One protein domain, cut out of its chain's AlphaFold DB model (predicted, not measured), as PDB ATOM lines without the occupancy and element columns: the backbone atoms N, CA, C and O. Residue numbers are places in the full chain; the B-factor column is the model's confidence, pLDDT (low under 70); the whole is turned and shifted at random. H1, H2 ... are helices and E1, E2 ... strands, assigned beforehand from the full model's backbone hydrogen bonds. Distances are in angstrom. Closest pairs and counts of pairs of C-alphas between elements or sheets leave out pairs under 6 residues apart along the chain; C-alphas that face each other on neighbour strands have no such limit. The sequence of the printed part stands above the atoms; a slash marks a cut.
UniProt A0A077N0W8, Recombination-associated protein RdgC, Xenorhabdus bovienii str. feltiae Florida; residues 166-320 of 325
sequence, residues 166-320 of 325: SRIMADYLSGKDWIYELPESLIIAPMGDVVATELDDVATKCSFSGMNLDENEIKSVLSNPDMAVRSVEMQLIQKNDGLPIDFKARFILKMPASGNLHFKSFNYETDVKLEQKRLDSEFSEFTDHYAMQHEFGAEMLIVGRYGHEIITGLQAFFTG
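AT A GLANCE: This is residues 166 to 320 of the 325 residues of the protein "Recombination-associated protein RdgC" of Xenorhabdus bovienii str. feltiae Florida (UniProt A0A077N0W8). A strongly twisted antiparallel sheet makes the body, and a long helical hairpin, H3 and H4, reaches out from it: H3 leads away from the sheet, and the longer H4 folds back past E6, E5, E4 and E1 toward H1. H1 and H2 pack together at the other end, by E2, E3 and the first part of E4; residues 284 to 290, at the turn of the helical hairpin, stick out. The printed part has 155 residues, with four named helices and six named strands that follow each other along the chain as H1, then E1 to E3, then H2, then E4 to E6, then H3 and H4; the class is mixed, helices and strands, and the sheet is branched, with E1, E2 and E5 each an antiparallel neighbour of E4. The whole is loose, with a radius of gyration of the C-alphas of 18.6 A, and spans 61 by 38 by 29 A.

IN THESE COORDINATES: Find C-alpha 166 at (21.497, -43.635, -23.085), where H1 begins, residues 166 to 174. Then come E1, residues 186 to 188, E2, 194 to 198, E3, 205 to 208, and H2, 216 to 222. Look next for C-alpha 227 at (28.664, -39.490, -20.887), from which E4 runs 31.4 A to residue 238, bending by 58 degrees at residue 230. E5, residues 246 to 254, is 23.7 A long, and E6 is residues 262 to 267. H3, residues 269 to 282, covers 19.9 A; H4, residues 288 to 319, covers 46.1 A and ends at C-alpha 319, (18.696, -52.886, -31.732).

HOW THE PARTS SIT: Begin at E4, whose pairing is staggered, with antiparallel neighbours E2 and E1 on one side and E5 on the other. Find N 228 and O 197 of E2 at 2.8 A, N 235 and O 187 of E1 at 2.8 A, and N 234 and O 251 of E5 at 2.8 A. E3 forms a hairpin with E2, with N 194 and O 208 at 2.8 A, and E6 one with E5, with N 252 and O 264 at 2.8 A; E4, E5 and E6 are a meander, each strand the antiparallel neighbour of the one before. H1 is on the sheet at a height of 5.9 A, and the C-alphas of Ser 166 and Val 229 in E4, the closest, are 4.6 A apart. H1 touches H2 at a shallow tilt of 16 degrees, opposite ways, closest at the C-alphas of Ser 174 and Lys 219, 4.2 A. H2, H3 and H4 only graze the sheet, H4 with its residues 302 to 317. H3, with residues 271 to 276 alone, touches H4, residues 295 to 302 alone, closest at the C-alphas of Val 272 and Glu 299, 6.8 A; the tilt is 33 degrees, shallow but only just, and they run opposite ways. Every O i to N i+4 pair is within hydrogen-bond range in H1, H2 and H3, and 26 of 28 are in H4.

THE WHOLE: The two C-alphas farthest apart, those of Pro 225 and Glu 285, are 61.2 A apart. The printed part has no cut, and the link from H1 to E1, 11 residues, is long. The mean pLDDT of the printed part is 88.9; look for values under 70 at residue 279 and residues 282 to 289.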
ATOM      1  N   SER A 166      20.930 -44.952 -23.399       94.69
ATOM      2  CA  SER A 166      21.497 -43.635 -23.085       94.69
ATOM      3  C   SER A 166      22.878 -43.410 -23.702       94.69
ATOM      4  O   SER A 166      23.199 -42.287 -24.093       94.69
ATOM      5  N   ARG A 167      23.704 -44.459 -23.769       92.81
ATOM      6  CA  ARG A 167      25.053 -44.387 -24.340       92.81
ATOM      7  C   ARG A 167      25.005 -44.426 -25.861       92.81
ATOM      8  O   ARG A 167      25.659 -43.612 -26.495       92.81
ATOM      9  N   ILE A 168      24.169 -45.294 -26.429       93.81
ATOM     10  CA  ILE A 168      23.921 -45.340 -27.875       93.81
ATOM     11  C   ILE A 168      23.481 -43.962 -28.386       93.81
ATOM     12  O   ILE A 168      24.011 -43.465 -29.375       93.81
ATOM     13  N   MET A 169      22.564 -43.303 -27.674       95.44
ATOM     14  CA  MET A 169      22.121 -41.955 -28.026       95.44
ATOM     15  C   MET A 169      23.245 -40.910 -27.902       95.44
ATOM     16  O   MET A 169      23.306 -39.991 -28.714       95.44
ATOM     17  N   ALA A 170      24.134 -41.035 -26.910       94.94
ATOM     18  CA  ALA A 170      25.296 -40.153 -26.771       94.94
ATOM     19  C   ALA A 170      26.275 -40.323 -27.942       94.94
ATOM     20  O   ALA A 170      26.665 -39.334 -28.560       94.94
ATOM     21  N   ASP A 171      26.605 -41.570 -28.290       93.69
ATOM     22  CA  ASP A 171      27.498 -41.888 -29.403       93.69
ATOM     23  C   ASP A 171      26.911 -41.388 -30.738       93.69
ATOM     24  O   ASP A 171      27.614 -40.704 -31.485       93.69
ATOM     25  N   TYR A 172      25.612 -41.607 -30.982       94.88
ATOM     26  CA  TYR A 172      24.904 -41.088 -32.159       94.88
ATOM     27  C   TYR A 172      24.972 -39.556 -32.256       94.88
ATOM     28  O   TYR A 172      25.378 -39.013 -33.283       94.88
ATOM     29  N   LEU A 173      24.636 -38.841 -31.177       94.06
ATOM     30  CA  LEU A 173      24.659 -37.374 -31.158       94.06
ATOM     31  C   LEU A 173      26.073 -36.785 -31.228       94.06
ATOM     32  O   LEU A 173      26.247 -35.665 -31.700       94.06
ATOM     33  N   SER A 174      27.088 -37.526 -30.784       93.38
ATOM     34  CA  SER A 174      28.485 -37.100 -30.888       93.38
ATOM     35  C   SER A 174      29.032 -37.144 -32.320       93.38
ATOM     36  O   SER A 174      30.069 -36.542 -32.595       93.38
ATOM     37  N   GLY A 175      28.335 -37.819 -33.245       86.56
ATOM     38  CA  GLY A 175      28.789 -38.019 -34.620       86.56
ATOM     39  C   GLY A 175      29.870 -39.095 -34.764       86.56
ATOM     40  O   GLY A 175      30.589 -39.095 -35.762       86.56
ATOM     41  N   LYS A 176      30.012 -39.998 -33.782       82.31
ATOM     42  CA  LYS A 176      30.782 -41.238 -33.967       82.31
ATOM     43  C   LYS A 176      30.086 -42.111 -35.008       82.31
ATOM     44  O   LYS A 176      28.866 -42.053 -35.128       82.31
ATOM     45  N   ASP A 177      30.859 -42.940 -35.712       73.06
ATOM     46  CA  ASP A 177      30.344 -43.901 -36.694       73.06
ATOM     47  C   ASP A 177      29.331 -44.851 -36.031       73.06
ATOM     48  O   ASP A 177      29.691 -45.858 -35.417       73.06
ATOM     49  N   TRP A 178      28.050 -44.498 -36.117       80.62
ATOM     50  CA  TRP A 178      26.943 -45.288 -35.608       80.62
ATOM     51  C   TRP A 178      26.252 -45.986 -36.774       80.62
ATOM     52  O   TRP A 178      25.946 -45.374 -37.793       80.62
ATOM     53  N   ILE A 179      26.039 -47.292 -36.625       79.31
ATOM     54  CA  ILE A 179      25.637 -48.170 -37.732       79.31
ATOM     55  C   ILE A 179      24.140 -48.029 -38.048       79.31
ATOM     56  O   ILE A 179      23.733 -48.251 -39.186       79.31
ATOM     57  N   TYR A 180      23.318 -47.674 -37.056       84.69
ATOM     58  CA  TYR A 180      21.863 -47.653 -37.202       84.69
ATOM     59  C   TYR A 180      21.324 -46.232 -37.285       84.69
ATOM     60  O   TYR A 180      21.377 -45.468 -36.329       84.69
ATOM     61  N   GLU A 181      20.740 -45.880 -38.418       88.75
ATOM     62  CA  GLU A 181      20.097 -44.581 -38.565       88.75
ATOM     63  C   GLU A 181      18.718 -44.568 -37.899       88.75
ATOM     64  O   GLU A 181      18.036 -45.593 -37.786       88.75
ATOM     65  N   LEU A 182      18.295 -43.388 -37.442       91.69
ATOM     66  CA  LEU A 182      16.897 -43.191 -37.082       91.69
ATOM     67  C   LEU A 182      16.033 -43.384 -38.338       91.69
ATOM     68  O   LEU A 182      16.414 -42.918 -39.414       91.69
ATOM     69  N   PRO A 183      14.861 -44.030 -38.223       92.88
ATOM     70  CA  PRO A 183      13.950 -44.136 -39.354       92.88
ATOM     71  C   PRO A 183      13.522 -42.741 -39.816       92.88
ATOM     72  O   PRO A 183      13.438 -41.814 -39.014       92.88
ATOM     73  N   GLU A 184      13.171 -42.594 -41.093       91.94
ATOM     74  CA  GLU A 184      12.844 -41.282 -41.674       91.94
ATOM     75  C   GLU A 184      11.677 -40.553 -40.991       91.94
ATOM     76  O   GLU A 184      11.567 -39.327 -41.112       91.94
ATOM     77  N   SER A 185      10.812 -41.296 -40.294       94.25
ATOM     78  CA  SER A 185       9.692 -40.761 -39.521       94.25
ATOM     79  C   SER A 185      10.096 -40.211 -38.152       94.25
ATOM     80  O   SER A 185       9.318 -39.475 -37.549       94.25
ATOM     81  N   LEU A 186      11.299 -40.504 -37.650       96.44
ATOM     82  CA  LEU A 186      11.799 -39.994 -36.376       96.44
ATOM     83  C   LEU A 186      12.976 -39.054 -36.586       96.44
ATOM     84  O   LEU A 186      13.986 -39.399 -37.191       96.44
ATOM     85  N   ILE A 187      12.875 -37.872 -35.990       95.62
ATOM     86  CA  ILE A 187      13.967 -36.904 -35.971       95.62
ATOM     87  C   ILE A 187      14.258 -36.472 -34.540       95.62
ATOM     88  O   ILE A 187      13.349 -36.291 -33.727       95.62
ATOM     89  N   ILE A 188      15.537 -36.275 -34.233       96.06
ATOM     90  CA  ILE A 188      15.944 -35.508 -33.057       96.06
ATOM     91  C   ILE A 188      15.811 -34.034 -33.424       96.06
ATOM     92  O   ILE A 188      16.254 -33.622 -34.495       96.06
ATOM     93  N   ALA A 189      15.172 -33.242 -32.564       93.69
ATOM     94  CA  ALA A 189      14.988 -31.822 -32.825       93.69
ATOM     95  C   ALA A 189      16.367 -31.124 -32.881       93.69
ATOM     96  O   ALA A 189      17.059 -31.115 -31.864       93.69
ATOM     97  N   PRO A 190      16.771 -30.509 -34.016       89.38
ATOM     98  CA  PRO A 190      18.123 -29.952 -34.163       89.38
ATOM     99  C   PRO A 190      18.454 -28.849 -33.152       89.38
ATOM    100  O   PRO A 190      19.597 -28.707 -32.741       89.38
ATOM    101  N   MET A 191      17.432 -28.091 -32.746       91.56
ATOM    102  CA  MET A 191      17.487 -27.041 -31.718       91.56
ATOM    103  C   MET A 191      16.696 -27.457 -30.467       91.56
ATOM    104  O   MET A 191      15.992 -26.646 -29.866       91.56
ATOM    105  N   GLY A 192      16.690 -28.753 -30.158       89.94
ATOM    106  CA  GLY A 192      15.907 -29.336 -29.074       89.94
ATOM    107  C   GLY A 192      16.627 -29.361 -27.731       89.94
ATOM    108  O   GLY A 192      17.802 -29.012 -27.611       89.94
ATOM    109  N   ASP A 193      15.907 -29.826 -26.713       94.38
ATOM    110  CA  ASP A 193      16.479 -30.058 -25.388       94.38
ATOM    111  C   ASP A 193      17.173 -31.429 -25.291       94.38
ATOM    112  O   ASP A 193      16.547 -32.480 -25.474       94.38
ATOM    113  N   VAL A 194      18.450 -31.434 -24.899       96.88
ATOM    114  CA  VAL A 194      19.222 -32.636 -24.552       96.88
ATOM    115  C   VAL A 194      19.774 -32.510 -23.136       96.88
ATOM    116  O   VAL A 194      20.323 -31.485 -22.737       96.88
ATOM    117  N   VAL A 195      19.645 -33.579 -22.354       96.81
ATOM    118  CA  VAL A 195      20.253 -33.692 -21.025       96.81
ATOM    119  C   VAL A 195      21.134 -34.925 -21.007       96.81
ATOM    120  O   VAL A 195      20.643 -36.023 -21.271       96.81
ATOM    121  N   ALA A 196      22.395 -34.745 -20.635       96.06
ATOM    122  CA  ALA A 196      23.357 -35.818 -20.434       96.06
ATOM    123  C   ALA A 196      23.922 -35.768 -19.011       96.06
ATOM    124  O   ALA A 196      23.952 -34.710 -18.379       96.06
ATOM    125  N   THR A 197      24.330 -36.922 -18.502       95.50
ATOM    126  CA  THR A 197      25.063 -37.040 -17.238       95.50
ATOM    127  C   THR A 197      26.232 -37.982 -17.429       95.50
ATOM    128  O   THR A 197      26.199 -38.814 -18.337       95.50
ATOM    129  N   GLU A 198      27.199 -37.929 -16.524       92.62
ATOM    130  CA  GLU A 198      28.174 -39.007 -16.430       92.62
ATOM    131  C   GLU A 198      27.484 -40.315 -15.984       92.62
ATOM    132  O   GLU A 198      26.374 -40.308 -15.421       92.62
ATOM    133  N   LEU A 199      28.087 -41.455 -16.321       85.88
ATOM    134  CA  LEU A 199      27.573 -42.786 -15.990       85.88
ATOM    135  C   LEU A 199      27.611 -43.033 -14.480       85.88
ATOM    136  O   LEU A 199      26.607 -43.483 -13.922       85.88
ATOM    137  N   ASP A 200      28.729 -42.678 -13.845       82.06
ATOM    138  CA  ASP A 200      28.995 -42.928 -12.424       82.06
ATOM    139  C   ASP A 200      28.590 -41.760 -11.511       82.06
ATOM    140  O   ASP A 200      28.416 -41.950 -10.306       82.06
ATOM    141  N   ASP A 201      28.379 -40.565 -12.074       82.06
ATOM    142  CA  ASP A 201      27.928 -39.389 -11.333       82.06
ATOM    143  C   ASP A 201      26.762 -38.669 -12.026       82.06
ATOM    144  O   ASP A 201      26.916 -37.840 -12.923       82.06
ATOM    145  N   VAL A 202      25.551 -38.945 -11.541       77.88
ATOM    146  CA  VAL A 202      24.325 -38.282 -12.016       77.88
ATOM    147  C   VAL A 202      24.274 -36.803 -11.587       77.88
ATOM    148  O   VAL A 202      23.466 -36.042 -12.128       77.88
ATOM    149  N   ALA A 203      25.102 -36.366 -10.625       78.44
ATOM    150  CA  ALA A 203      25.161 -34.969 -10.199       78.44
ATOM    151  C   ALA A 203      25.834 -34.079 -11.254       78.44
ATOM    152  O   ALA A 203      25.405 -32.937 -11.452       78.44
ATOM    153  N   THR A 204      26.823 -34.614 -11.974       86.12
ATOM    154  CA  THR A 204      27.446 -33.939 -13.112       86.12
ATOM    155  C   THR A 204      26.511 -34.006 -14.318       86.12
ATOM    156  O   THR A 204      26.449 -34.984 -15.063       86.12
ATOM    157  N   LYS A 205      25.714 -32.945 -14.474       92.00
ATOM    158  CA  LYS A 205      24.659 -32.833 -15.482       92.00
ATOM    159  C   LYS A 205      24.982 -31.743 -16.499       92.00
ATOM    160  O   LYS A 205      25.049 -30.564 -16.155       92.00
ATOM    161  N   CYS A 206      25.030 -32.124 -17.769       92.94
ATOM    162  CA  CYS A 206      25.049 -31.203 -18.899       92.94
ATOM    163  C   CYS A 206      23.631 -31.045 -19.458       92.94
ATOM    164  O   CYS A 206      22.864 -32.006 -19.560       92.94
ATOM    165  N   SER A 207      23.229 -29.818 -19.781       94.62
ATOM    166  CA  SER A 207      21.923 -29.535 -20.383       94.62
ATOM    167  C   SER A 207      22.091 -28.553 -21.525       94.62
ATOM    168  O   SER A 207      22.574 -27.444 -21.317       94.62
ATOM    169  N   PHE A 208      21.672 -28.977 -22.707       94.00
ATOM    170  CA  PHE A 208      21.697 -28.212 -23.942       94.00
ATOM    171  C   PHE A 208      20.244 -27.900 -24.277       94.00
ATOM    172  O   PHE A 208      19.463 -28.823 -24.485       94.00
ATOM    173  N   SER A 209      19.853 -26.630 -24.227       94.25
ATOM    174  CA  SER A 209      18.461 -26.217 -24.429       94.25
ATOM    175  C   SER A 209      18.405 -25.140 -25.497       94.25
ATOM    176  O   SER A 209      19.039 -24.095 -25.347       94.25
ATOM    177  N   GLY A 210      17.700 -25.422 -26.594       90.06
ATOM    178  CA  GLY A 210      17.615 -24.517 -27.745       90.06
ATOM    179  C   GLY A 210      18.927 -24.332 -28.517       90.06
ATOM    180  O   GLY A 210      19.040 -23.378 -29.283       90.06
ATOM    181  N   MET A 211      19.921 -25.195 -28.290       91.12
ATOM    182  CA  MET A 211      21.232 -25.140 -28.944       91.12
ATOM    183  C   MET A 211      21.261 -26.056 -30.164       91.12
ATOM    184  O   MET A 211      20.578 -27.081 -30.178       91.12
ATOM    185  N   ASN A 212      22.081 -25.715 -31.159       92.75
ATOM    186  CA  ASN A 212      22.253 -26.560 -32.330       92.75
ATOM    187  C   ASN A 212      23.078 -27.795 -31.964       92.75
ATOM    188  O   ASN A 212      24.283 -27.691 -31.740       92.75
ATOM    189  N   LEU A 213      22.447 -28.969 -31.947       90.94
ATOM    190  CA  LEU A 213      23.099 -30.230 -31.578       90.94
ATOM    191  C   LEU A 213      24.247 -30.625 -32.522       90.94
ATOM    192  O   LEU A 213      25.063 -31.474 -32.164       90.94
ATOM    193  N   ASP A 214      24.355 -29.989 -33.692       90.38
ATOM    194  CA  ASP A 214      25.469 -30.194 -34.614       90.38
ATOM    195  C   ASP A 214      26.755 -29.435 -34.262       90.38
ATOM    196  O   ASP A 214      27.791 -29.693 -34.885       90.38
ATOM    197  N   GLU A 215      26.716 -28.527 -33.284       93.31
ATOM    198  CA  GLU A 215      27.881 -27.756 -32.856       93.31
ATOM    199  C   GLU A 215      28.989 -28.653 -32.284       93.31
ATOM    200  O   GLU A 215      28.757 -29.548 -31.466       93.31
ATOM    201  N   ASN A 216      30.234 -28.370 -32.686       93.19
ATOM    202  CA  ASN A 216      31.414 -29.137 -32.274       93.19
ATOM    203  C   ASN A 216      31.579 -29.191 -30.749       93.19
ATOM    204  O   ASN A 216      32.084 -30.179 -30.223       93.19
ATOM    205  N   GLU A 217      31.151 -28.149 -30.038       91.75
ATOM    206  CA  GLU A 217      31.213 -28.081 -28.578       91.75
ATOM    207  C   GLU A 217      30.335 -29.166 -27.943       91.75
ATOM    208  O   GLU A 217      30.827 -29.957 -27.135       91.75
ATOM    209  N   ILE A 218      29.077 -29.289 -28.381       92.50
ATOM    210  CA  ILE A 218      28.136 -30.310 -27.898       92.50
ATOM    211  C   ILE A 218      28.633 -31.702 -28.272       92.50
ATOM    212  O   ILE A 218      28.706 -32.584 -27.410       92.50
ATOM    213  N   LYS A 219      29.054 -31.886 -29.530       94.00
ATOM    214  CA  LYS A 219      29.626 -33.151 -30.003       94.00
ATOM    215  C   LYS A 219      30.830 -33.567 -29.163       94.00
ATOM    216  O   LYS A 219      30.907 -34.726 -28.765       94.00
ATOM    217  N   SER A 220      31.723 -32.638 -28.816       93.31
ATOM    218  CA  SER A 220      32.903 -32.927 -27.992       93.31
ATOM    219  C   SER A 220      32.541 -33.397 -26.582       93.31
ATOM    220  O   SER A 220      33.136 -34.353 -26.089       93.31
ATOM    221  N   VAL A 221      31.524 -32.790 -25.958       93.38
ATOM    222  CA  VAL A 221      31.053 -33.190 -24.625       93.38
ATOM    223  C   VAL A 221      30.431 -34.584 -24.681       93.38
ATOM    224  O   VAL A 221      30.773 -35.441 -23.870       93.38
ATOM    225  N   LEU A 222      29.558 -34.835 -25.660       93.94
ATOM    226  CA  LEU A 222      28.884 -36.127 -25.831       93.94
ATOM    227  C   LEU A 222      29.821 -37.239 -26.327       93.94
ATOM    228  O   LEU A 222      29.514 -38.413 -26.155       93.94
ATOM    229  N   SER A 223      30.976 -36.888 -26.901       93.06
ATOM    230  CA  SER A 223      32.002 -37.851 -27.318       93.06
ATOM    231  C   SER A 223      32.669 -38.561 -26.141       93.06
ATOM    232  O   SER A 223      33.253 -39.633 -26.346       93.06
ATOM    233  N   ASN A 224      32.610 -37.982 -24.934       91.94
ATOM    234  CA  ASN A 224      33.196 -38.565 -23.732       91.94
ATOM    235  C   ASN A 224      32.575 -39.956 -23.465       91.94
ATOM    236  O   ASN A 224      31.353 -40.054 -23.361       91.94
ATOM    237  N   PRO A 225      33.377 -41.036 -23.356       89.88
ATOM    238  CA  PRO A 225      32.866 -42.392 -23.126       89.88
ATOM    239  C   PRO A 225      32.057 -42.547 -21.832       89.88
ATOM    240  O   PRO A 225      31.234 -43.461 -21.753       89.88
ATOM    241  N   ASP A 226      32.266 -41.662 -20.858       92.06
ATOM    242  CA  ASP A 226      31.563 -41.685 -19.577       92.06
ATOM    243  C   ASP A 226      30.247 -40.898 -19.616       92.06
ATOM    244  O   ASP A 226      29.504 -40.908 -18.639       92.06
ATOM    245  N   MET A 227      29.915 -40.233 -20.730       93.75
ATOM    246  CA  MET A 227      28.664 -39.490 -20.887       93.75
ATOM    247  C   MET A 227      27.519 -40.369 -21.391       93.75
ATOM    248  O   MET A 227      27.655 -41.191 -22.297       93.75
ATOM    249  N   ALA A 228      26.335 -40.141 -20.828       95.19
ATOM    250  CA  ALA A 228      25.109 -40.843 -21.167       95.19
ATOM    251  C   ALA A 228      23.951 -39.852 -21.322       95.19
ATOM    252  O   ALA A 228      23.651 -39.064 -20.419       95.19
ATOM    253  N   VAL A 229      23.244 -39.910 -22.452       96.50
ATOM    254  CA  VAL A 229      22.073 -39.063 -22.698       96.50
ATOM    255  C   VAL A 229      20.889 -39.583 -21.887       96.50
ATOM    256  O   VAL A 229      20.414 -40.705 -22.062       96.50
ATOM    257  N   ARG A 230      20.378 -38.742 -20.987       96.38
ATOM    258  CA  ARG A 230      19.226 -39.034 -20.119       96.38
ATOM    259  C   ARG A 230      17.917 -38.532 -20.693       96.38
ATOM    260  O   ARG A 230      16.848 -39.040 -20.342       96.38
ATOM    261  N   SER A 231      17.972 -37.522 -21.554       97.25
ATOM    262  CA  SER A 231      16.817 -37.152 -22.355       97.25
ATOM    263  C   SER A 231      17.153 -36.411 -23.623       97.25
ATOM    264  O   SER A 231      18.104 -35.638 -23.628       97.25
ATOM    265  N   VAL A 232      16.306 -36.587 -24.632       97.81
ATOM    266  CA  VAL A 232      16.416 -35.932 -25.935       97.81
ATOM    267  C   VAL A 232      15.025 -35.566 -26.458       97.81
ATOM    268  O   VAL A 232      14.087 -36.361 -26.350       97.81
ATOM    269  N   GLU A 233      14.870 -34.349 -26.976       97.94
ATOM    270  CA  GLU A 233      13.661 -33.923 -27.684       97.94
ATOM    271  C   GLU A 233      13.629 -34.519 -29.096       97.94
ATOM    272  O   GLU A 233      14.555 -34.363 -29.890       97.94
ATOM    273  N   MET A 234      12.531 -35.196 -29.408       97.81
ATOM    274  CA  MET A 234      12.308 -35.890 -30.667       97.81
ATOM    275  C   MET A 234      10.955 -35.508 -31.260       97.81
ATOM    276  O   MET A 234      10.047 -35.015 -30.577       97.81
ATOM    277  N   GLN A 235      10.820 -35.735 -32.560       96.75
ATOM    278  CA  GLN A 235       9.598 -35.486 -33.305       96.75
ATOM    279  C   GLN A 235       9.286 -36.692 -34.188       96.75
ATOM    280  O   GLN A 235      10.179 -37.266 -34.810       96.75
ATOM    281  N   LEU A 236       8.005 -37.052 -34.219       96.69
ATOM    282  CA  LEU A 236       7.434 -37.957 -35.201       96.69
ATOM    283  C   LEU A 236       6.926 -37.111 -36.367       96.69
ATOM    284  O   LEU A 236       6.106 -36.204 -36.172       96.69
ATOM    285  N   ILE A 237       7.412 -37.411 -37.562       95.44
ATOM    286  CA  ILE A 237       7.090 -36.707 -38.795       95.44
ATOM    287  C   ILE A 237       6.637 -37.685 -39.873       95.44
ATOM    288  O   ILE A 237       6.985 -38.861 -39.860       95.44
ATOM    289  N   GLN A 238       5.898 -37.169 -40.844       91.69
ATOM    290  CA  GLN A 238       5.592 -37.871 -42.077       91.69
ATOM    291  C   GLN A 238       6.137 -37.052 -43.248       91.69
ATOM    292  O   GLN A 238       5.728 -35.910 -43.477       91.69
ATOM    293  N   LYS A 239       7.090 -37.635 -43.978       88.06
ATOM    294  CA  LYS A 239       7.584 -37.084 -45.241       88.06
ATOM    295  C   LYS A 239       6.715 -37.634 -46.365       88.06
ATOM    296  O   LYS A 239       6.555 -38.842 -46.483       88.06
ATOM    297  N   ASN A 240       6.144 -36.743 -47.164       86.94
ATOM    298  CA  ASN A 240       5.434 -37.104 -48.385       86.94
ATOM    299  C   ASN A 240       6.159 -36.427 -49.551       86.94
ATOM    300  O   ASN A 240       6.509 -35.247 -49.451       86.94
ATOM    301  N   ASP A 241       6.384 -37.155 -50.642       85.69
ATOM    302  CA  ASP A 241       7.144 -36.647 -51.785       85.69
ATOM    303  C   ASP A 241       6.556 -35.338 -52.325       85.69
ATOM    304  O   ASP A 241       5.376 -35.246 -52.668       85.69
ATOM    305  N   GLY A 242       7.396 -34.302 -52.388       83.19
ATOM    306  CA  GLY A 242       7.019 -32.982 -52.902       83.19
ATOM    307  C   GLY A 242       6.096 -32.158 -51.996       83.19
ATOM    308  O   GLY A 242       5.692 -31.067 -52.398       83.19
ATOM    309  N   LEU A 243       5.776 -32.632 -50.787       85.69
ATOM    310  CA  LEU A 243       4.952 -31.910 -49.817       85.69
ATOM    311  C   LEU A 243       5.769 -31.457 -48.596       85.69
ATOM    312  O   LEU A 243       6.810 -32.039 -48.286       85.69
ATOM    313  N   PRO A 244       5.307 -30.415 -47.876       87.56
ATOM    314  CA  PRO A 244       5.895 -30.034 -46.598       87.56
ATOM    315  C   PRO A 244       5.898 -31.200 -45.602       87.56
ATOM    316  O   PRO A 244       4.976 -32.015 -45.592       87.56
ATOM    317  N   ILE A 245       6.917 -31.237 -44.738       87.56
ATOM    318  CA  ILE A 245       7.002 -32.198 -43.633       87.56
ATOM    319  C   ILE A 245       5.772 -32.035 -42.739       87.56
ATOM    320  O   ILE A 245       5.507 -30.943 -42.229       87.56
ATOM    321  N   ASP A 246       5.045 -33.129 -42.539       89.62
ATOM    322  CA  ASP A 246       3.872 -33.160 -41.677       89.62
ATOM    323  C   ASP A 246       4.277 -33.582 -40.259       89.62
ATOM    324  O   ASP A 246       4.825 -34.666 -40.044       89.62
ATOM    325  N   PHE A 247       4.042 -32.707 -39.280       90.88
ATOM    326  CA  PHE A 247       4.424 -32.930 -37.887       90.88
ATOM    327  C   PHE A 247       3.309 -33.647 -37.132       90.88
ATOM    328  O   PHE A 247       2.286 -33.047 -36.788       90.88
ATOM    329  N   LYS A 248       3.559 -34.916 -36.804       93.75
ATOM    330  CA  LYS A 248       2.603 -35.802 -36.136       93.75
ATOM    331  C   LYS A 248       2.666 -35.665 -34.624       93.75
ATOM    332  O   LYS A 248       1.653 -35.395 -33.977       93.75
ATOM    333  N   ALA A 249       3.861 -35.791 -34.051       95.44
ATOM    334  CA  ALA A 249       4.045 -35.647 -32.614       95.44
ATOM    335  C   ALA A 249       5.392 -35.029 -32.241       95.44
ATOM    336  O   ALA A 249       6.378 -35.146 -32.961       95.44
ATOM    337  N   ARG A 250       5.447 -34.411 -31.063       96.06
ATOM    338  CA  ARG A 250       6.678 -33.973 -30.399       96.06
ATOM    339  C   ARG A 250       6.727 -34.560 -29.002       96.06
ATOM    340  O   ARG A 250       5.707 -34.579 -28.315       96.06
ATOM    341  N   PHE A 251       7.896 -35.009 -28.570       97.50
ATOM    342  CA  PHE A 251       8.065 -35.607 -27.255       97.50
ATOM    343  C   PHE A 251       9.509 -35.529 -26.783       97.50
ATOM    344  O   PHE A 251      10.431 -35.327 -27.559       97.50
ATOM    345  N   ILE A 252       9.702 -35.706 -25.484       97.94
ATOM    346  CA  ILE A 252      11.016 -35.874 -24.880       97.94
ATOM    347  C   ILE A 252      11.151 -37.348 -24.530       97.94
ATOM    348  O   ILE A 252      10.446 -37.836 -23.640       97.94
ATOM    349  N   LEU A 253      12.059 -38.044 -25.204       98.25
ATOM    350  CA  LEU A 253      12.456 -39.391 -24.824       98.25
ATOM    351  C   LEU A 253      13.262 -39.304 -23.526       98.25
ATOM    352  O   LEU A 253      14.287 -38.624 -23.468       98.25
ATOM    353  N   LYS A 254      12.785 -39.951 -22.462       97.75
ATOM    354  CA  LYS A 254      13.474 -40.057 -21.173       97.75
ATOM    355  C   LYS A 254      14.091 -41.443 -21.039       97.75
ATOM    356  O   LYS A 254      13.372 -42.434 -21.097       97.75
ATOM    357  N   MET A 255      15.396 -41.476 -20.794       96.31
ATOM    358  CA  MET A 255      16.207 -42.676 -20.554       96.31
ATOM    359  C   MET A 255      16.941 -42.492 -19.217       96.31
ATOM    360  O   MET A 255      18.113 -42.108 -19.187       96.31
ATOM    361  N   PRO A 256      16.224 -42.592 -18.084       92.75
ATOM    362  CA  PRO A 256      16.815 -42.323 -16.780       92.75
ATOM    363  C   PRO A 256      17.881 -43.374 -16.425       92.75
ATOM    364  O   PRO A 256      17.837 -44.496 -16.909       92.75
ATOM    365  N   ALA A 257      18.817 -43.027 -15.534       89.88
ATOM    366  CA  ALA A 257      19.815 -43.979 -15.025       89.88
ATOM    367  C   ALA A 257      19.187 -45.161 -14.270       89.88
ATOM    368  O   ALA A 257      19.746 -46.251 -14.229       89.88
ATOM    369  N   SER A 258      18.024 -44.927 -13.663       87.31
ATOM    370  CA  SER A 258      17.203 -45.949 -13.028       87.31
ATOM    371  C   SER A 258      15.727 -45.697 -13.323       87.31
ATOM    372  O   SER A 258      15.272 -44.550 -13.382       87.31
ATOM    373  N   GLY A 259      14.973 -46.781 -13.492       88.56
ATOM    374  CA  GLY A 259      13.557 -46.743 -13.843       88.56
ATOM    375  C   GLY A 259      13.303 -46.848 -15.345       88.56
ATOM    376  O   GLY A 259      14.185 -47.190 -16.124       88.56
ATOM    377  N   ASN A 260      12.061 -46.573 -15.732       92.56
ATOM    378  CA  ASN A 260      11.547 -46.954 -17.044       92.56
ATOM    379  C   ASN A 260      11.804 -45.863 -18.092       92.56
ATOM    380  O   ASN A 260      11.613 -44.665 -17.823       92.56
ATOM    381  N   LEU A 261      12.154 -46.286 -19.309       96.06
ATOM    382  CA  LEU A 261      12.104 -45.436 -20.494       96.06
ATOM    383  C   LEU A 261      10.668 -44.931 -20.684       96.06
ATOM    384  O   LEU A 261       9.704 -45.673 -20.500       96.06
ATOM    385  N   HIS A 262      10.507 -43.646 -20.991       97.75
ATOM    386  CA  HIS A 262       9.180 -43.053 -21.160       97.75
ATOM    387  C   HIS A 262       9.212 -41.798 -22.026       97.75
ATOM    388  O   HIS A 262      10.258 -41.182 -22.232       97.75
ATOM    389  N   PHE A 263       8.043 -41.385 -22.505       97.75
ATOM    390  CA  PHE A 263       7.878 -40.142 -23.248       97.75
ATOM    391  C   PHE A 263       7.302 -39.076 -22.328       97.75
ATOM    392  O   PHE A 263       6.300 -39.296 -21.649       97.75
ATOM    393  N   LYS A 264       7.921 -37.901 -22.304       96.75
ATOM    394  CA  LYS A 264       7.427 -36.731 -21.577       96.75
ATOM    395  C   LYS A 264       7.043 -35.634 -22.559       96.75
ATOM    396  O   LYS A 264       7.621 -35.536 -23.636       96.75
ATOM    397  N   SER A 265       6.086 -34.794 -22.175       94.94
ATOM    398  CA  SER A 265       5.591 -33.698 -23.017       94.94
ATOM    399  C   SER A 265       5.093 -34.189 -24.383       94.94
ATOM    400  O   SER A 265       5.252 -33.488 -25.378       94.94
ATOM    401  N   PHE A 266       4.503 -35.390 -24.422       95.06
ATOM    402  CA  PHE A 266       3.992 -36.003 -25.643       95.06
ATOM    403  C   PHE A 266       2.845 -35.143 -26.199       95.06
ATOM    404  O   PHE A 266       1.810 -34.945 -25.555       95.06
ATOM    405  N   ASN A 267       3.083 -34.541 -27.361       93.75
ATOM    406  CA  ASN A 267       2.240 -33.523 -27.962       93.75
ATOM    407  C   ASN A 267       1.878 -33.906 -29.397       93.75
ATOM    408  O   ASN A 267       2.749 -33.954 -30.253       93.75
ATOM    409  N   TYR A 268       0.586 -34.104 -29.636       91.19
ATOM    410  CA  TYR A 268      -0.028 -34.558 -30.889       91.19
ATOM    411  C   TYR A 268      -1.181 -33.614 -31.298       91.19
ATOM    412  O   TYR A 268      -2.236 -34.041 -31.758       91.19
ATOM    413  N   GLU A 269      -1.026 -32.304 -31.050       77.38
ATOM    414  CA  GLU A 269      -2.098 -31.308 -31.250       77.38
ATOM    415  C   GLU A 269      -2.588 -31.160 -32.680       77.38
ATOM    416  O   GLU A 269      -3.756 -30.816 -32.859       77.38
ATOM    417  N   THR A 270      -1.708 -31.340 -33.663       75.44
ATOM    418  CA  THR A 270      -2.036 -31.095 -35.070       75.44
ATOM    419  C   THR A 270      -3.213 -31.968 -35.491       75.44
ATOM    420  O   THR A 270      -4.263 -31.442 -35.859       75.44
ATOM    421  N   ASP A 271      -3.087 -33.282 -35.314       75.62
ATOM    422  CA  ASP A 271      -4.105 -34.235 -35.755       75.62
ATOM    423  C   ASP A 271      -5.347 -34.210 -34.847       75.62
ATOM    424  O   ASP A 271      -6.461 -34.333 -35.345       75.62
ATOM    425  N   VAL A 272      -5.214 -33.918 -33.543       72.56
ATOM    426  CA  VAL A 272      -6.390 -33.751 -32.656       72.56
ATOM    427  C   VAL A 272      -7.249 -32.564 -33.084       72.56
ATOM    428  O   VAL A 272      -8.471 -32.664 -33.105       72.56
ATOM    429  N   LYS A 273      -6.635 -31.428 -33.440       73.44
ATOM    430  CA  LYS A 273      -7.379 -30.247 -33.907       73.44
ATOM    431  C   LYS A 273      -8.022 -30.486 -35.272       73.44
ATOM    432  O   LYS A 273      -9.082 -29.924 -35.532       73.44
ATOM    433  N   LEU A 274      -7.384 -31.269 -36.143       71.88
ATOM    434  CA  LEU A 274      -7.952 -31.647 -37.438       71.88
ATOM    435  C   LEU A 274      -9.160 -32.568 -37.266       71.88
ATOM    436  O   LEU A 274     -10.206 -32.282 -37.843       71.88
ATOM    437  N   GLU A 275      -9.054 -33.594 -36.420       72.56
ATOM    438  CA  GLU A 275     -10.194 -34.458 -36.096       72.56
ATOM    439  C   GLU A 275     -11.318 -33.670 -35.428       72.56
ATOM    440  O   GLU A 275     -12.466 -33.802 -35.833       72.56
ATOM    441  N   GLN A 276     -11.010 -32.771 -34.487       71.06
ATOM    442  CA  GLN A 276     -12.032 -31.928 -33.868       71.06
ATOM    443  C   GLN A 276     -12.777 -31.078 -34.904       71.06
ATOM    444  O   GLN A 276     -14.001 -31.052 -34.912       71.06
ATOM    445  N   LYS A 277     -12.057 -30.439 -35.836       72.88
ATOM    446  CA  LYS A 277     -12.683 -29.668 -36.921       72.88
ATOM    447  C   LYS A 277     -13.544 -30.534 -37.837       72.88
ATOM    448  O   LYS A 277     -14.596 -30.076 -38.278       72.88
ATOM    449  N   ARG A 278     -13.099 -31.757 -38.144       73.25
ATOM    450  CA  ARG A 278     -13.881 -32.719 -38.931       73.25
ATOM    451  C   ARG A 278     -15.193 -33.038 -38.215       73.25
ATOM    452  O   ARG A 278     -16.253 -32.969 -38.831       73.25
ATOM    453  N   LEU A 279     -15.136 -33.271 -36.906       68.75
ATOM    454  CA  LEU A 279     -16.309 -33.555 -36.079       68.75
ATOM    455  C   LEU A 279     -17.271 -32.378 -35.992       68.75
ATOM    456  O   LEU A 279     -18.465 -32.568 -36.205       68.75
ATOM    457  N   ASP A 280     -16.757 -31.171 -35.764       70.75
ATOM    458  CA  ASP A 280     -17.573 -29.956 -35.719       70.75
ATOM    459  C   ASP A 280     -18.321 -29.733 -37.053       70.75
ATOM    460  O   ASP A 280     -19.408 -29.157 -37.070       70.75
ATOM    461  N   SER A 281     -17.761 -30.213 -38.174       72.00
ATOM    462  CA  SER A 281     -18.384 -30.130 -39.501       72.00
ATOM    463  C   SER A 281     -19.374 -31.260 -39.819       72.00
ATOM    464  O   SER A 281     -20.342 -31.021 -40.538       72.00
ATOM    465  N   GLU A 282     -19.153 -32.471 -39.298       69.75
ATOM    466  CA  GLU A 282     -19.974 -33.658 -39.588       69.75
ATOM    467  C   GLU A 282     -21.127 -33.853 -38.585       69.75
ATOM    468  O   GLU A 282     -22.152 -34.432 -38.942       69.75
ATOM    469  N   PHE A 283     -20.992 -33.369 -37.344       66.56
ATOM    470  CA  PHE A 283     -21.856 -33.762 -36.222       66.56
ATOM    471  C   PHE A 283     -22.352 -32.590 -35.363       66.56
ATOM    472  O   PHE A 283     -22.501 -32.731 -34.148       66.56
ATOM    473  N   SER A 284     -22.675 -31.445 -35.973       60.69
ATOM    474  CA  SER A 284     -23.155 -30.252 -35.248       60.69
ATOM    475  C   SER A 284     -24.455 -30.452 -34.441       60.69
ATOM    476  O   SER A 284     -24.793 -29.602 -33.620       60.69
ATOM    477  N   GLU A 285     -25.168 -31.570 -34.638       61.16
ATOM    478  CA  GLU A 285     -26.421 -31.913 -33.948       61.16
ATOM    479  C   GLU A 285     -26.270 -32.934 -32.799       61.16
ATOM    480  O   GLU A 285     -27.257 -33.265 -32.138       61.16
ATOM    481  N   PHE A 286     -25.069 -33.463 -32.528       60.31
ATOM    482  CA  PHE A 286     -24.891 -34.442 -31.449       60.31
ATOM    483  C   PHE A 286     -24.857 -33.789 -30.062       60.31
ATOM    484  O   PHE A 286     -24.254 -32.743 -29.845       60.31
ATOM    485  N   THR A 287     -25.493 -34.449 -29.091       61.62
ATOM    486  CA  THR A 287     -25.465 -34.037 -27.680       61.62
ATOM    487  C   THR A 287     -24.044 -34.104 -27.108       61.62
ATOM    488  O   THR A 287     -23.280 -35.014 -27.446       61.62
ATOM    489  N   ASP A 288     -23.718 -33.203 -26.170       67.88
ATOM    490  CA  ASP A 288     -22.418 -33.104 -25.467       67.88
ATOM    491  C   ASP A 288     -21.887 -34.453 -24.934       67.88
ATOM    492  O   ASP A 288     -20.684 -34.652 -24.743       67.88
ATOM    493  N   HIS A 289     -22.789 -35.410 -24.699       62.25
ATOM    494  CA  HIS A 289     -22.469 -36.735 -24.193       62.25
ATOM    495  C   HIS A 289     -21.616 -37.577 -25.161       62.25
ATOM    496  O   HIS A 289     -20.618 -38.177 -24.752       62.25
ATOM    497  N   TYR A 290     -21.978 -37.610 -26.444       72.25
ATOM    498  CA  TYR A 290     -21.258 -38.397 -27.452       72.25
ATOM    499  C   TYR A 290     -19.954 -37.724 -27.881       72.25
ATOM    500  O   TYR A 290     -18.973 -38.411 -28.168       72.25
ATOM    501  N   ALA A 291     -19.917 -36.389 -27.844       78.12
ATOM    502  CA  ALA A 291     -18.733 -35.612 -28.190       78.12
ATOM    503  C   ALA A 291     -17.524 -35.997 -27.318       78.12
ATOM    504  O   ALA A 291     -16.450 -36.288 -27.843       78.12
ATOM    505  N   MET A 292     -17.703 -36.115 -25.994       83.00
ATOM    506  CA  MET A 292     -16.599 -36.469 -25.090       83.00
ATOM    507  C   MET A 292     -16.074 -37.896 -25.288       83.00
ATOM    508  O   MET A 292     -14.863 -38.105 -25.282       83.00
ATOM    509  N   GLN A 293     -16.952 -38.894 -25.440       86.31
ATOM    510  CA  GLN A 293     -16.509 -40.268 -25.714       86.31
ATOM    511  C   GLN A 293     -15.751 -40.346 -27.040       86.31
ATOM    512  O   GLN A 293     -14.706 -40.995 -27.115       86.31
ATOM    513  N   HIS A 294     -16.245 -39.645 -28.063       84.31
ATOM    514  CA  HIS A 294     -15.589 -39.578 -29.359       84.31
ATOM    515  C   HIS A 294     -14.221 -38.885 -29.275       84.31
ATOM    516  O   HIS A 294     -13.268 -39.378 -29.868       84.31
ATOM    517  N   GLU A 295     -14.073 -37.799 -28.505       86.62
ATOM    518  CA  GLU A 295     -12.766 -37.159 -28.268       86.62
ATOM    519  C   GLU A 295     -11.733 -38.151 -27.714       86.62
ATOM    520  O   GLU A 295     -10.610 -38.219 -28.214       86.62
ATOM    521  N   PHE A 296     -12.110 -38.951 -26.710       90.88
ATOM    522  CA  PHE A 296     -11.235 -39.997 -26.172       90.88
ATOM    523  C   PHE A 296     -10.972 -41.115 -27.190       90.88
ATOM    524  O   PHE A 296      -9.855 -41.629 -27.251       90.88
ATOM    525  N   GLY A 297     -11.977 -41.479 -27.993       90.69
ATOM    526  CA  GLY A 297     -11.855 -42.411 -29.113       90.69
ATOM    527  C   GLY A 297     -10.840 -41.948 -30.162       90.69
ATOM    528  O   GLY A 297      -9.944 -42.696 -30.539       90.69
ATOM    529  N   ALA A 298     -10.920 -40.694 -30.596       89.94
ATOM    530  CA  ALA A 298      -9.976 -40.109 -31.543       89.94
ATOM    531  C   ALA A 298      -8.570 -40.005 -30.932       89.94
ATOM    532  O   ALA A 298      -7.584 -40.415 -31.549       89.94
ATOM    533  N   GLU A 299      -8.472 -39.528 -29.686       91.94
ATOM    534  CA  GLU A 299      -7.205 -39.434 -28.963       91.94
ATOM    535  C   GLU A 299      -6.512 -40.801 -28.847       91.94
ATOM    536  O   GLU A 299      -5.322 -40.896 -29.139       91.94
ATOM    537  N   MET A 300      -7.227 -41.873 -28.483       93.00
ATOM    538  CA  MET A 300      -6.614 -43.203 -28.365       93.00
ATOM    539  C   MET A 300      -6.140 -43.772 -29.706       93.00
ATOM    540  O   MET A 300      -5.151 -44.510 -29.751       93.00
ATOM    541  N   LEU A 301      -6.816 -43.435 -30.807       92.94
ATOM    542  CA  LEU A 301      -6.400 -43.861 -32.141       92.94
ATOM    543  C   LEU A 301      -5.085 -43.183 -32.535       92.94
ATOM    544  O   LEU A 301      -4.155 -43.859 -32.984       92.94
ATOM    545  N   ILE A 302      -4.988 -41.876 -32.288       93.69
ATOM    546  CA  ILE A 302      -3.789 -41.069 -32.539       93.69
ATOM    547  C   ILE A 302      -2.634 -41.537 -31.647       93.69
ATOM    548  O   ILE A 302      -1.584 -41.930 -32.153       93.69
ATOM    549  N   VAL A 303      -2.833 -41.554 -30.326       95.56
ATOM    550  CA  VAL A 303      -1.805 -41.946 -29.348       95.56
ATOM    551  C   VAL A 303      -1.356 -43.383 -29.582       95.56
ATOM    552  O   VAL A 303      -0.160 -43.653 -29.568       95.56
ATOM    553  N   GLY A 304      -2.292 -44.301 -29.828       96.00
ATOM    554  CA  GLY A 304      -1.965 -45.699 -30.075       96.00
ATOM    555  C   GLY A 304      -1.117 -45.885 -31.334       96.00
ATOM    556  O   GLY A 304      -0.106 -46.580 -31.290       96.00
ATOM    557  N   ARG A 305      -1.476 -45.204 -32.430       95.50
ATOM    558  CA  ARG A 305      -0.732 -45.268 -33.694       95.50
ATOM    559  C   ARG A 305       0.656 -44.651 -33.547       95.50
ATOM    560  O   ARG A 305       1.645 -45.310 -33.836       95.50
ATOM    561  N   TYR A 306       0.730 -43.406 -33.082       96.69
ATOM    562  CA  TYR A 306       2.000 -42.688 -32.970       96.69
ATOM    563  C   TYR A 306       2.921 -43.312 -31.934       96.69
ATOM    564  O   TYR A 306       4.116 -43.430 -32.168       96.69
ATOM    565  N   GLY A 307       2.373 -43.719 -30.788       97.12
ATOM    566  CA  GLY A 307       3.137 -44.404 -29.756       97.12
ATOM    567  C   GLY A 307       3.746 -45.694 -30.292       97.12
ATOM    568  O   GLY A 307       4.930 -45.926 -30.077       97.12
ATOM    569  N   HIS A 308       2.978 -46.498 -31.033       96.44
ATOM    570  CA  HIS A 308       3.497 -47.715 -31.656       96.44
ATOM    571  C   HIS A 308       4.581 -47.411 -32.699       96.44
ATOM    572  O   HIS A 308       5.657 -47.994 -32.629       96.44
ATOM    573  N   GLU A 309       4.347 -46.453 -33.600       96.50
ATOM    574  CA  GLU A 309       5.318 -46.048 -34.625       96.50
ATOM    575  C   GLU A 309       6.643 -45.567 -34.012       96.50
ATOM    576  O   GLU A 309       7.719 -45.981 -34.445       96.50
ATOM    577  N   ILE A 310       6.575 -44.764 -32.945       97.62
ATOM    578  CA  ILE A 310       7.756 -44.313 -32.203       97.62
ATOM    579  C   ILE A 310       8.486 -45.502 -31.574       97.62
ATOM    580  O   ILE A 310       9.704 -45.582 -31.680       97.62
ATOM    581  N   ILE A 311       7.775 -46.420 -30.912       97.25
ATOM    582  CA  ILE A 311       8.400 -47.574 -30.249       97.25
ATOM    583  C   ILE A 311       9.087 -48.485 -31.266       97.25
ATOM    584  O   ILE A 311      10.237 -48.856 -31.047       97.25
ATOM    585  N   THR A 312       8.431 -48.790 -32.385       95.75
ATOM    586  CA  THR A 312       9.013 -49.592 -33.469       95.75
ATOM    587  C   THR A 312      10.231 -48.900 -34.077       95.75
ATOM    588  O   THR A 312      11.270 -49.528 -34.274       95.75
ATOM    589  N   GLY A 313      10.149 -47.588 -34.312       95.75
ATOM    590  CA  GLY A 313      11.267 -46.817 -34.845       95.75
ATOM    591  C   GLY A 313      12.468 -46.750 -33.898       95.75
ATOM    592  O   GLY A 313      13.608 -46.923 -34.325       95.75
ATOM    593  N   LEU A 314      12.221 -46.560 -32.599       96.50
ATOM    594  CA  LEU A 314      13.265 -46.601 -31.577       96.50
ATOM    595  C   LEU A 314      13.849 -48.008 -31.419       96.50
ATOM    596  O   LEU A 314      15.057 -48.138 -31.248       96.50
ATOM    597  N   GLN A 315      13.033 -49.060 -31.518       95.19
ATOM    598  CA  GLN A 315      13.522 -50.437 -31.503       95.19
ATOM    599  C   GLN A 315      14.493 -50.683 -32.657       95.19
ATOM    600  O   GLN A 315      15.600 -51.166 -32.409       95.19
ATOM    601  N   ALA A 316      14.124 -50.300 -33.882       93.00
ATOM    602  CA  ALA A 316      14.998 -50.408 -35.047       93.00
ATOM    603  C   ALA A 316      16.314 -49.650 -34.847       93.00
ATOM    604  O   ALA A 316      17.383 -50.205 -35.086       93.00
ATOM    605  N   PHE A 317      16.247 -48.433 -34.310       94.81
ATOM    606  CA  PHE A 317      17.427 -47.621 -34.022       94.81
ATOM    607  C   PHE A 317      18.352 -48.236 -32.956       94.81
ATOM    608  O   PHE A 317      19.564 -48.306 -33.150       94.81
ATOM    609  N   PHE A 318      17.808 -48.692 -31.824       93.94
ATOM    610  CA  PHE A 318      18.624 -49.177 -30.703       93.94
ATOM    611  C   PHE A 318      19.121 -50.612 -30.875       93.94
ATOM    612  O   PHE A 318      20.155 -50.964 -30.312       93.94
ATOM    613  N   THR A 319      18.390 -51.449 -31.611       91.44
ATOM    614  CA  THR A 319      18.696 -52.886 -31.732       91.44
ATOM    615  C   THR A 319      19.186 -53.287 -33.117       91.44
ATOM    616  O   THR A 319      19.727 -54.380 -33.270       91.44
ATOM    617  N   GLY A 320      18.977 -52.446 -34.135       85.81
ATOM    618  CA  GLY A 320      19.185 -52.818 -35.533       85.81
ATOM    619  C   GLY A 320      18.132 -53.769 -36.099       85.81
ATOM    620  O   GLY A 320      18.274 -54.219 -37.233       85.81
TER     621      GLY A 320